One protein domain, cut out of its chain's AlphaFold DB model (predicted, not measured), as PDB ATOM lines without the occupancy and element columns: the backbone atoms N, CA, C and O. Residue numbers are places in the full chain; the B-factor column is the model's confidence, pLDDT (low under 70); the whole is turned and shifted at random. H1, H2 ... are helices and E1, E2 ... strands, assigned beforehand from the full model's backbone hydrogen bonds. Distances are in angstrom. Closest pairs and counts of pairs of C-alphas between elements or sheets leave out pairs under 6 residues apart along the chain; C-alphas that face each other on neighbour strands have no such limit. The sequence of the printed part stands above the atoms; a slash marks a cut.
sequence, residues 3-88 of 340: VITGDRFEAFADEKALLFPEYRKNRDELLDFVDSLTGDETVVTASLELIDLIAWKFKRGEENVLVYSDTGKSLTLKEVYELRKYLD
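What this domain is: This is residues 3 to 88 of the 340 residues of an uncharacterized protein of Thermococcus cleftensis (strain DSM 27260 / KACC 17922 / CL1) (UniProt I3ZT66). A small sheet of four short strands has H2 and H3 over one face, H2 running along the strands and H3 standing on end over the edge strand E4; H1 packs on H2, away from the sheet. The long link of residues 6 to 26 loops past the opposite face and then runs beside E2, where residues 18 to 19 pair with it. The printed part has 86 residues with three named helices and four named strands, in the order E1, H1, E2, H2, E3, E4, H3. The sheet's order is E2, E1, E3, E4, and it is mixed; the class is mixed, helices and strands. The whole is compact and rounded, with a radius of gyration of the C-alphas of 12.2 A and spans of 30 by 28 by 23 A.

Where its parts are: E1, residues 3 to 5, begins at C-alpha 3 (12.589, -63.673, -108.026). H1, residues 27 to 36, is 14.3 A long. E2 is residues 42 to 44. H2, residues 48 to 58, is 15.2 A long and begins at C-alpha 48 (7.795, -73.852, -107.253). E3, residues 65 to 68, is 9.8 A long. E4 is residues 74 to 76. H3, residues 77 to 87, is 14.8 A long and ends at C-alpha 87 (18.032, -81.721, -100.617).

How they stand to each other: E1 and E3 are parallel at 16 degrees, with N 3 and O 65 2.8 A apart, within hydrogen-bond range. E2 and E1 are parallel at 24 degrees, with N 4 and O 43 at 2.8 A. E3 and E4 form an antiparallel hairpin, with N 66 and O 75 at 2.8 A. E1, H1, E2 is a strand-helix-strand unit, two parallel neighbour strands with a helix between, its crossover left-handed. E2, H2, E3 is a split one, with E1 between its strands, its crossover right-handed. H2 and H3 are on the same face of the sheet, two layers, helices on one face of a sheet. H2, at a height over the sheet of 9.4 A, is over E1 and only just over E3, with 3 C-alphas; it runs along the strands, at 17 degrees to E1 on the local plane. H3, at a height of 9.0 A, is over E4 and stands up from the sheet. H2 and H3 touch, closest at the C-alphas of Ala 55 and Leu 77, 4.8 A, at a steep tilt of 59 degrees, opposite ways. H1 is not on the sheet; it touches H2, closest at the C-alphas of Val 34 and Ile 54, 6.2 A, at a tilt of 37 degrees, only just steep, the same way. H1 and H3 are apart. In H1, H2 and H3 every O i to N i+4 pair is within hydrogen-bond range.

The domain as a whole: The two C-alphas farthest apart, those of Glu 15 and Tyr 86, are 35.0 A apart. The printed part has no cut. The link from E1 to H1, 21 residues, is long. The mean pLDDT of the printed part is 88.9; residues 22 to 25 are under 70.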
ATOM      1  N   VAL A   3      13.833 -62.923-108.216       95.31
ATOM      2  CA  VAL A   3      12.589 -63.673-108.026       95.31
ATOM      3  C   VAL A   3      12.048 -63.336-106.646       95.31
ATOM      4  O   VAL A   3      12.817 -63.279-105.690       95.31
ATOM      5  N   ILE A   4      10.751 -63.083-106.524       93.44
ATOM      6  CA  ILE A   4      10.099 -62.729-105.262       93.44
ATOM      7  C   ILE A   4       8.970 -63.724-105.005       93.44
ATOM      8  O   ILE A   4       8.140 -63.955-105.881       93.44
ATOM      9  N   THR A   5       8.941 -64.280-103.796       91.50
ATOM     10  CA  THR A   5       7.867 -65.144-103.290       91.50
ATOM     11  C   THR A   5       7.397 -64.657-101.916       91.50
ATOM     12  O   THR A   5       8.175 -64.019-101.201       91.50
ATOM     13  N   GLY A   6       6.145 -64.942-101.556       87.75
ATOM     14  CA  GLY A   6       5.506 -64.522-100.300       87.75
ATOM     15  C   GLY A   6       4.476 -63.398-100.461       87.75
ATOM     16  O   GLY A   6       4.389 -62.761-101.514       87.75
ATOM     17  N   ASP A   7       3.727 -63.128 -99.393       86.38
ATOM     18  CA  ASP A   7       2.505 -62.310 -99.428       86.38
ATOM     19  C   ASP A   7       2.765 -60.794 -99.438       86.38
ATOM     20  O   ASP A   7       1.864 -60.015 -99.731       86.38
ATOM     21  N   ARG A   8       3.987 -60.350 -99.113       88.94
ATOM     22  CA  ARG A   8       4.362 -58.923 -98.999       88.94
ATOM     23  C   ARG A   8       5.224 -58.426-100.160       88.94
ATOM     24  O   ARG A   8       6.157 -57.638 -99.969       88.94
ATOM     25  N   PHE A   9       4.997 -58.956-101.358       88.75
ATOM     26  CA  PHE A   9       5.890 -58.760-102.504       88.75
ATOM     27  C   PHE A   9       5.943 -57.311-103.004       88.75
ATOM     28  O   PHE A   9       6.954 -56.918-103.586       88.75
ATOM     29  N   GLU A  10       4.915 -56.498-102.752       89.56
ATOM     30  CA  GLU A  10       4.813 -55.112-103.220       89.56
ATOM     31  C   GLU A  10       5.952 -54.231-102.692       89.56
ATOM     32  O   GLU A  10       6.378 -53.303-103.368       89.56
ATOM     33  N   ALA A  11       6.504 -54.549-101.515       87.38
ATOM     34  CA  ALA A  11       7.654 -53.838-100.953       87.38
ATOM     35  C   ALA A  11       8.978 -54.128-101.690       87.38
ATOM     36  O   ALA A  11       9.979 -53.444-101.469       87.38
ATOM     37  N   PHE A  12       9.007 -55.159-102.536       86.88
ATOM     38  CA  PHE A  12      10.206 -55.648-103.215       86.88
ATOM     39  C   PHE A  12      10.093 -55.617-104.742       86.88
ATOM     40  O   PHE A  12      11.129 -55.748-105.406       86.88
ATOM     41  N   ALA A  13       8.879 -55.488-105.274       86.06
ATOM     42  CA  ALA A  13       8.579 -55.388-106.693       86.06
ATOM     43  C   ALA A  13       8.699 -53.935-107.179       86.06
ATOM     44  O   ALA A  13       8.309 -53.000-106.484       86.06
ATOM     45  N   ASP A  14       9.246 -53.752-108.378       86.56
ATOM     46  CA  ASP A  14       9.241 -52.469-109.087       86.56
ATOM     47  C   ASP A  14       8.040 -52.377-110.051       86.56
ATOM     48  O   ASP A  14       7.320 -53.353-110.264       86.56
ATOM     49  N   GLU A  15       7.814 -51.207-110.661       81.50
ATOM     50  CA  GLU A  15       6.713 -50.993-111.619       81.50
ATOM     51  C   GLU A  15       6.791 -51.894-112.869       81.50
ATOM     52  O   GLU A  15       5.805 -52.035-113.589       81.50
ATOM     53  N   LYS A  16       7.955 -52.496-113.144       87.38
ATOM     54  CA  LYS A  16       8.192 -53.397-114.279       87.38
ATOM     55  C   LYS A  16       8.152 -54.870-113.870       87.38
ATOM     56  O   LYS A  16       8.432 -55.732-114.705       87.38
ATOM     57  N   ALA A  17       7.815 -55.170-112.616       89.25
ATOM     58  CA  ALA A  17       7.801 -56.529-112.116       89.25
ATOM     59  C   ALA A  17       6.763 -57.378-112.859       89.25
ATOM     60  O   ALA A  17       5.596 -57.014-113.017       89.25
ATOM     61  N   LEU A  18       7.199 -58.556-113.290       90.38
ATOM     62  CA  LEU A  18       6.357 -59.545-113.939       90.38
ATOM     63  C   LEU A  18       5.609 -60.328-112.859       90.38
ATOM     64  O   LEU A  18       6.169 -61.221-112.222       90.38
ATOM     65  N   LEU A  19       4.335 -59.990-112.653       89.62
ATOM     66  CA  LEU A  19       3.436 -60.772-111.807       89.62
ATOM     67  C   LEU A  19       3.021 -62.027-112.570       89.62
ATOM     68  O   LEU A  19       2.300 -61.940-113.565       89.62
ATOM     69  N   PHE A  20       3.491 -63.194-112.135       84.25
ATOM     70  CA  PHE A  20       3.208 -64.442-112.828       84.25
ATOM     71  C   PHE A  20       1.916 -65.087-112.297       84.25
ATOM     72  O   PHE A  20       1.901 -65.559-111.159       84.25
ATOM     73  N   PRO A  21       0.826 -65.152-113.087       72.06
ATOM     74  CA  PRO A  21      -0.394 -65.832-112.668       72.06
ATOM     75  C   PRO A  21      -0.195 -67.354-112.729       72.06
ATOM     76  O   PRO A  21       0.182 -67.894-113.767       72.06
ATOM     77  N   GLU A  22      -0.475 -68.056-111.631       64.25
ATOM     78  CA  GLU A  22      -0.237 -69.506-111.501       64.25
ATOM     79  C   GLU A  22      -1.210 -70.386-112.310       64.25
ATOM     80  O   GLU A  22      -1.003 -71.590-112.454       64.25
ATOM     81  N   TYR A  23      -2.294 -69.826-112.848       55.12
ATOM     82  CA  TYR A  23      -3.393 -70.623-113.392       55.12
ATOM     83  C   TYR A  23      -3.121 -71.130-114.821       55.12
ATOM     84  O   TYR A  23      -2.889 -70.343-115.736       55.12
ATOM     85  N   ARG A  24      -3.304 -72.447-115.020       54.69
ATOM     86  CA  ARG A  24      -3.454 -73.146-116.318       54.69
ATOM     87  C   ARG A  24      -2.256 -73.145-117.273       54.69
ATOM     88  O   ARG A  24      -2.455 -73.507-118.430       54.69
ATOM     89  N   LYS A  25      -1.048 -72.814-116.818       68.44
ATOM     90  CA  LYS A  25       0.134 -72.961-117.672       68.44
ATOM     91  C   LYS A  25       0.679 -74.382-117.648       68.44
ATOM     92  O   LYS A  25       0.816 -74.965-116.574       68.44
ATOM     93  N   ASN A  26       0.956 -74.948-118.819       82.38
ATOM     94  CA  ASN A  26       1.662 -76.226-118.921       82.38
ATOM     95  C   ASN A  26       3.189 -76.007-118.878       82.38
ATOM     96  O   ASN A  26       3.676 -74.877-118.918       82.38
ATOM     97  N   ARG A  27       3.957 -77.095-118.766       84.25
ATOM     98  CA  ARG A  27       5.419 -77.026-118.637       84.25
ATOM     99  C   ARG A  27       6.105 -76.347-119.826       84.25
ATOM    100  O   ARG A  27       7.083 -75.637-119.615       84.25
ATOM    101  N   ASP A  28       5.602 -76.543-121.039       86.81
ATOM    102  CA  ASP A  28       6.187 -75.940-122.241       86.81
ATOM    103  C   ASP A  28       5.999 -74.416-122.221       86.81
ATOM    104  O   ASP A  28       6.944 -73.672-122.448       86.81
ATOM    105  N   GLU A  29       4.830 -73.935-121.793       87.62
ATOM    106  CA  GLU A  29       4.572 -72.499-121.622       87.62
ATOM    107  C   GLU A  29       5.426 -71.864-120.509       87.62
ATOM    108  O   GLU A  29       5.790 -70.687-120.586       87.62
ATOM    109  N   LEU A  30       5.748 -72.625-119.454       89.44
ATOM    110  CA  LEU A  30       6.691 -72.184-118.424       89.44
ATOM    111  C   LEU A  30       8.113 -72.076-118.979       89.44
ATOM    112  O   LEU A  30       8.806 -71.107-118.667       89.44
ATOM    113  N   LEU A  31       8.536 -73.042-119.796       90.38
ATOM    114  CA  LEU A  31       9.837 -73.019-120.460       90.38
ATOM    115  C   LEU A  31       9.945 -71.834-121.419       90.38
ATOM    116  O   LEU A  31      10.889 -71.062-121.282       90.38
ATOM    117  N   ASP A  32       8.950 -71.616-122.280       90.88
ATOM    118  CA  ASP A  32       8.915 -70.483-123.211       90.88
ATOM    119  C   ASP A  32       9.006 -69.140-122.473       90.88
ATOM    120  O   ASP A  32       9.756 -68.238-122.862       90.88
ATOM    121  N   PHE A  33       8.280 -69.006-121.356       91.94
ATOM    122  CA  PHE A  33       8.377 -67.821-120.509       91.94
ATOM    123  C   PHE A  33       9.787 -67.648-119.939       91.94
ATOM    124  O   PHE A  33      10.362 -66.567-120.054       91.94
ATOM    125  N   VAL A  34      10.363 -68.693-119.341       92.44
ATOM    126  CA  VAL A  34      11.711 -68.622-118.761       92.44
ATOM    127  C   VAL A  34      12.755 -68.338-119.833       92.44
ATOM    128  O   VAL A  34      13.683 -67.569-119.579       92.44
ATOM    129  N   ASP A  35      12.596 -68.886-121.034       93.31
ATOM    130  CA  ASP A  35      13.478 -68.657-122.172       93.31
ATOM    131  C   ASP A  35      13.437 -67.207-122.657       93.31
ATOM    132  O   ASP A  35      14.492 -66.673-123.007       93.31
ATOM    133  N   SER A  36      12.289 -66.534-122.542       92.81
ATOM    134  CA  SER A  36      12.148 -65.106-122.859       92.81
ATOM    135  C   SER A  36      12.876 -64.155-121.895       92.81
ATOM    136  O   SER A  36      13.156 -63.018-122.272       92.81
ATOM    137  N   LEU A  37      13.220 -64.605-120.680       93.69
ATOM    138  CA  LEU A  37      13.903 -63.777-119.678       93.69
ATOM    139  C   LEU A  37      15.373 -63.522-120.052       93.69
ATOM    140  O   LEU A  37      16.101 -64.461-120.409       93.69
ATOM    141  N   THR A  38      15.836 -62.283-119.889       92.12
ATOM    142  CA  THR A  38      17.216 -61.852-120.169       92.12
ATOM    143  C   THR A  38      18.124 -61.929-118.948       92.12
ATOM    144  O   THR A  38      19.331 -62.121-119.096       92.12
ATOM    145  N   GLY A  39      17.557 -61.836-117.745       89.88
ATOM    146  CA  GLY A  39      18.310 -61.789-116.497       89.88
ATOM    147  C   GLY A  39      18.190 -60.462-115.751       89.88
ATOM    148  O   GLY A  39      18.639 -60.404-114.611       89.88
ATOM    149  N   ASP A  40      17.571 -59.431-116.318       91.19
ATOM    150  CA  ASP A  40      17.415 -58.115-115.673       91.19
ATOM    151  C   ASP A  40      16.049 -57.936-114.997       91.19
ATOM    152  O   ASP A  40      15.800 -56.942-114.319       91.19
ATOM    153  N   GLU A  41      15.155 -58.907-115.166       93.44
ATOM    154  CA  GLU A  41      13.773 -58.816-114.722       93.44
ATOM    155  C   GLU A  41      13.596 -59.073-113.218       93.44
ATOM    156  O   GLU A  41      14.383 -59.771-112.560       93.44
ATOM    157  N   THR A  42      12.489 -58.537-112.698       95.44
ATOM    158  CA  THR A  42      11.906 -58.903-111.406       95.44
ATOM    159  C   THR A  42      10.671 -59.768-111.664       95.44
ATOM    160  O   THR A  42       9.722 -59.307-112.293       95.44
ATOM    161  N   VAL A  43      10.656 -61.013-111.184       94.62
ATOM    162  CA  VAL A  43       9.531 -61.952-111.331       94.62
ATOM    163  C   VAL A  43       8.912 -62.226-109.966       94.62
ATOM    164  O   VAL A  43       9.606 -62.660-109.049       94.62
ATOM    165  N   VAL A  44       7.603 -62.019-109.830       93.62
ATOM    166  CA  VAL A  44       6.842 -62.372-108.622       93.62
ATOM    167  C   VAL A  44       6.065 -63.654-108.891       93.62
ATOM    168  O   VAL A  44       5.282 -63.716-109.841       93.62
ATOM    169  N   THR A  45       6.285 -64.686-108.077       91.75
ATOM    170  CA  THR A  45       5.628 -65.988-108.242       91.75
ATOM    171  C   THR A  45       5.602 -66.788-106.941       91.75
ATOM    172  O   THR A  45       6.543 -66.725-106.152       91.75
ATOM    173  N   ALA A  46       4.553 -67.589-106.743       88.00
ATOM    174  CA  ALA A  46       4.492 -68.626-105.711       88.00
ATOM    175  C   ALA A  46       4.688 -70.048-106.293       88.00
ATOM    176  O   ALA A  46       4.724 -71.040-105.555       88.00
ATOM    177  N   SER A  47       4.907 -70.157-107.610       88.69
ATOM    178  CA  SER A  47       5.019 -71.434-108.309       88.69
ATOM    179  C   SER A  47       6.430 -72.004-108.159       88.69
ATOM    180  O   SER A  47       7.391 -71.486-108.739       88.69
ATOM    181  N   LEU A  48       6.535 -73.136-107.460       88.19
ATOM    182  CA  LEU A  48       7.795 -73.852-107.253       88.19
ATOM    183  C   LEU A  48       8.449 -74.294-108.571       88.19
ATOM    184  O   LEU A  48       9.657 -74.158-108.718       88.19
ATOM    185  N   GLU A  49       7.664 -74.763-109.544       88.62
ATOM    186  CA  GLU A  49       8.187 -75.205-110.846       88.62
ATOM    187  C   GLU A  49       8.828 -74.045-111.622       88.62
ATOM    188  O   GLU A  49       9.939 -74.166-112.132       88.62
ATOM    189  N   LEU A  50       8.172 -72.882-111.647       91.50
ATOM    190  CA  LEU A  50       8.757 -71.673-112.231       91.50
ATOM    191  C   LEU A  50      10.049 -71.250-111.514       91.50
ATOM    192  O   LEU A  50      11.030 -70.915-112.180       91.50
ATOM    193  N   ILE A  51      10.076 -71.289-110.176       93.06
ATOM    194  CA  ILE A  51      11.292 -71.002-109.398       93.06
ATOM    195  C   ILE A  51      12.415 -71.974-109.788       93.06
ATOM    196  O   ILE A  51      13.543 -71.531-110.006       93.06
ATOM    197  N   ASP A  52      12.113 -73.266-109.946       91.81
ATOM    198  CA  ASP A  52      13.081 -74.294-110.350       91.81
ATOM    199  C   ASP A  52      13.678 -74.017-111.733       91.81
ATOM    200  O   ASP A  52      14.898 -74.086-111.913       91.81
ATOM    201  N   LEU A  53      12.837 -73.666-112.708       93.56
ATOM    202  CA  LEU A  53      13.268 -73.359-114.072       93.56
ATOM    203  C   LEU A  53      14.123 -72.084-114.130       93.56
ATOM    204  O   LEU A  53      15.193 -72.084-114.748       93.56
ATOM    205  N   ILE A  54      13.702 -71.019-113.439       94.88
ATOM    206  CA  ILE A  54      14.468 -69.766-113.357       94.88
ATOM    207  C   ILE A  54      15.810 -70.017-112.659       94.88
ATOM    208  O   ILE A  54      16.856 -69.609-113.169       94.88
ATOM    209  N   ALA A  55      15.815 -70.731-111.530       95.19
ATOM    210  CA  ALA A  55      17.044 -71.072-110.822       95.19
ATOM    211  C   ALA A  55      17.985 -71.897-111.708       95.19
ATOM    212  O   ALA A  55      19.177 -71.602-111.788       95.19
ATOM    213  N   TRP A  56      17.467 -72.882-112.446       94.19
ATOM    214  CA  TRP A  56      18.268 -73.688-113.364       94.19
ATOM    215  C   TRP A  56      18.952 -72.851-114.455       94.19
ATOM    216  O   TRP A  56      20.154 -73.045-114.680       94.19
ATOM    217  N   LYS A  57      18.221 -71.916-115.084       95.25
ATOM    218  CA  LYS A  57      18.736 -71.033-116.145       95.25
ATOM    219  C   LYS A  57      19.755 -70.023-115.603       95.25
ATOM    220  O   LYS A  57      20.812 -69.831-116.202       95.25
ATOM    221  N   PHE A  58      19.485 -69.421-114.444       95.31
ATOM    222  CA  PHE A  58      20.215 -68.247-113.953       95.31
ATOM    223  C   PHE A  58      21.171 -68.497-112.769       95.31
ATOM    224  O   PHE A  58      21.803 -67.550-112.295       95.31
ATOM    225  N   LYS A  59      21.372 -69.749-112.327       93.06
ATOM    226  CA  LYS A  59      22.275 -70.135-111.209       93.06
ATOM    227  C   LYS A  59      23.738 -69.687-111.310       93.06
ATOM    228  O   LYS A  59      24.477 -69.840-110.345       93.06
ATOM    229  N   ARG A  60      24.206 -69.241-112.479       91.19
ATOM    230  CA  ARG A  60      25.603 -68.809-112.668       91.19
ATOM    231  C   ARG A  60      25.842 -67.345-112.296       91.19
ATOM    232  O   ARG A  60      26.994 -66.990-112.097       91.19
ATOM    233  N   GLY A  61      24.796 -66.520-112.225       86.50
ATOM    234  CA  GLY A  61      24.931 -65.125-111.801       86.50
ATOM    235  C   GLY A  61      24.897 -65.023-110.281       86.50
ATOM    236  O   GLY A  61      23.937 -65.486-109.665       86.50
ATOM    237  N   GLU A  62      25.928 -64.429-109.686       83.44
ATOM    238  CA  GLU A  62      26.042 -64.281-108.226       83.44
ATOM    239  C   GLU A  62      25.058 -63.237-107.679       83.44
ATOM    240  O   GLU A  62      24.553 -63.385-106.568       83.44
ATOM    241  N   GLU A  63      24.691 -62.250-108.500       88.75
ATOM    242  CA  GLU A  63      23.677 -61.230-108.187       88.75
ATOM    243  C   GLU A  63      22.230 -61.741-108.312       88.75
ATOM    244  O   GLU A  63      21.286 -61.048-107.924       88.75
ATOM    245  N   ASN A  64      22.021 -62.938-108.867       95.12
ATOM    246  CA  ASN A  64      20.678 -63.456-109.084       95.12
ATOM    247  C   ASN A  64      20.125 -64.069-107.803       95.12
ATOM    248  O   ASN A  64      20.714 -65.002-107.258       95.12
ATOM    249  N   VAL A  65      18.962 -63.595-107.352       96.06
ATOM    250  CA  VAL A  65      18.422 -63.947-106.032       96.06
ATOM    251  C   VAL A  65      16.939 -64.307-106.056       96.06
ATOM    252  O   VAL A  65      16.159 -63.739-106.817       96.06
ATOM    253  N   LEU A  66      16.558 -65.223-105.167       95.62
ATOM    254  CA  LEU A  66      15.197 -65.441-104.690       95.62
ATOM    255  C   LEU A  66      15.026 -64.708-103.355       95.62
ATOM    256  O   LEU A  66      15.787 -64.935-102.414       95.62
ATOM    257  N   VAL A  67      14.026 -63.839-103.278       94.25
ATOM    258  CA  VAL A  67      13.690 -63.020-102.114       94.25
ATOM    259  C   VAL A  67      12.384 -63.511-101.506       94.25
ATOM    260  O   VAL A  67      11.378 -63.649-102.201       94.25
ATOM    261  N   TYR A  68      12.405 -63.723-100.195       91.69
ATOM    262  CA  TYR A  68      11.240 -64.072 -99.392       91.69
ATOM    263  C   TYR A  68      10.645 -62.789 -98.828       91.69
ATOM    264  O   TYR A  68      11.162 -62.237 -97.854       91.69
ATOM    265  N   SER A  69       9.586 -62.283 -99.450       90.00
ATOM    266  CA  SER A  69       9.024 -60.965 -99.138       90.00
ATOM    267  C   SER A  69       8.520 -60.854 -97.692       90.00
ATOM    268  O   SER A  69       8.621 -59.793 -97.080       90.00
ATOM    269  N   ASP A  70       8.078 -61.965 -97.099       87.06
ATOM    270  CA  ASP A  70       7.573 -62.002 -95.723       87.06
ATOM    271  C   ASP A  70       8.661 -61.806 -94.659       87.06
ATOM    272  O   ASP A  70       8.383 -61.306 -93.567       87.06
ATOM    273  N   THR A  71       9.907 -62.184 -94.965       87.12
ATOM    274  CA  THR A  71      11.039 -62.107 -94.023       87.12
ATOM    275  C   THR A  71      12.110 -61.104 -94.445       87.12
ATOM    276  O   THR A  71      12.964 -60.744 -93.635       87.12
ATOM    277  N   GLY A  72      12.103 -60.674 -95.709       89.19
ATOM    278  CA  GLY A  72      13.162 -59.877 -96.326       89.19
ATOM    279  C   GLY A  72      14.473 -60.640 -96.549       89.19
ATOM    280  O   GLY A  72      15.447 -60.043 -97.007       89.19
ATOM    281  N   LYS A  73      14.531 -61.942 -96.232       92.38
ATOM    282  CA  LYS A  73      15.715 -62.773 -96.474       92.38
ATOM    283  C   LYS A  73      15.798 -63.193 -97.940       92.38
ATOM    284  O   LYS A  73      14.821 -63.125 -98.686       92.38
ATOM    285  N   SER A  74      16.975 -63.653 -98.350       93.19
ATOM    286  CA  SER A  74      17.215 -64.100 -99.717       93.19
ATOM    287  C   SER A  74      18.187 -65.271 -99.805       93.19
ATOM    288  O   SER A  74      19.031 -65.491 -98.931       93.19
ATOM    289  N   LEU A  75      18.057 -66.004-100.905       94.25
ATOM    290  CA  LEU A  75      19.020 -66.983-101.393       94.25
ATOM    291  C   LEU A  75      19.463 -66.562-102.787       94.25
ATOM    292  O   LEU A  75      18.659 -66.065-103.572       94.25
ATOM    293  N   THR A  76      20.714 -66.813-103.132       95.50
ATOM    294  CA  THR A  76      21.134 -66.783-104.535       95.50
ATOM    295  C   THR A  76      20.397 -67.872-105.314       95.50
ATOM    296  O   THR A  76      20.076 -68.935-104.779       95.50
ATOM    297  N   LEU A  77      20.159 -67.667-106.609       95.50
ATOM    298  CA  LEU A  77      19.543 -68.696-107.454       95.50
ATOM    299  C   LEU A  77      20.411 -69.960-107.565       95.50
ATOM    300  O   LEU A  77      19.891 -71.046-107.816       95.50
ATOM    301  N   LYS A  78      21.722 -69.842-107.317       94.50
ATOM    302  CA  LYS A  78      22.612 -70.991-107.134       94.50
ATOM    303  C   LYS A  78      22.241 -71.800-105.895       94.50
ATOM    304  O   LYS A  78      22.045 -73.004-106.011       94.50
ATOM    305  N   GLU A  79      22.118 -71.153-104.736       93.75
ATOM    306  CA  GLU A  79      21.705 -71.813-103.490       93.75
ATOM    307  C   GLU A  79      20.316 -72.443-103.634       93.75
ATOM    308  O   GLU A  79      20.125 -73.583-103.217       93.75
ATOM    309  N   VAL A  80      19.371 -71.753-104.285       93.31
ATOM    310  CA  VAL A  80      18.043 -72.302-104.607       93.31
ATOM    311  C   VAL A  80      18.176 -73.576-105.434       93.31
ATOM    312  O   VAL A  80      17.665 -74.618-105.037       93.31
ATOM    313  N   TYR A  81      18.912 -73.526-106.547       92.44
ATOM    314  CA  TYR A  81      19.124 -74.692-107.402       92.44
ATOM    315  C   TYR A  81      19.753 -75.865-106.641       92.44
ATOM    316  O   TYR A  81      19.337 -77.008-106.816       92.44
ATOM    317  N   GLU A  82      20.753 -75.609-105.798       91.44
ATOM    318  CA  GLU A  82      21.427 -76.665-105.044       91.44
ATOM    319  C   GLU A  82      20.541 -77.258-103.938       91.44
ATOM    320  O   GLU A  82      20.526 -78.477-103.771       91.44
ATOM    321  N   LEU A  83      19.768 -76.435-103.222       90.81
ATOM    322  CA  LEU A  83      18.780 -76.901-102.244       90.81
ATOM    323  C   LEU A  83      17.709 -77.774-102.899       90.81
ATOM    324  O   LEU A  83      17.361 -78.827-102.367       90.81
ATOM    325  N   ARG A  84      17.224 -77.364-104.075       89.88
ATOM    326  CA  ARG A  84      16.239 -78.116-104.858       89.88
ATOM    327  C   ARG A  84      16.803 -79.419-105.397       89.88
ATOM    328  O   ARG A  84      16.155 -80.447-105.292       89.88
ATOM    329  N   LYS A  85      18.016 -79.394-105.945       86.75
ATOM    330  CA  LYS A  85      18.616 -80.569-106.580       86.75
ATOM    331  C   LYS A  85      19.077 -81.631-105.582       86.75
ATOM    332  O   LYS A  85      18.956 -82.810-105.884       86.75
ATOM    333  N   TYR A  86      19.689 -81.223-104.469       84.12
ATOM    334  CA  TYR A  86      20.422 -82.149-103.596       84.12
ATOM    335  C   TYR A  86      19.742 -82.419-102.257       84.12
ATOM    336  O   TYR A  86      20.133 -83.356-101.566       84.12
ATOM    337  N   LEU A  87      18.772 -81.588-101.871       85.38
ATOM    338  CA  LEU A  87      18.032 -81.721-100.617       85.38
ATOM    339  C   LEU A  87      16.514 -81.682-100.828       85.38
ATOM    340  O   LEU A  87      15.789 -81.695 -99.840       85.38
ATOM    341  N   ASP A  88      16.039 -81.594-102.078       83.25
ATOM    342  CA  ASP A  88      14.618 -81.496-102.444       83.25
ATOM    343  C   ASP A  88      13.836 -80.468-101.611       83.25
ATOM    344  O   ASP A  88      12.660 -80.636-101.303       83.25
TER     345      ASP A  88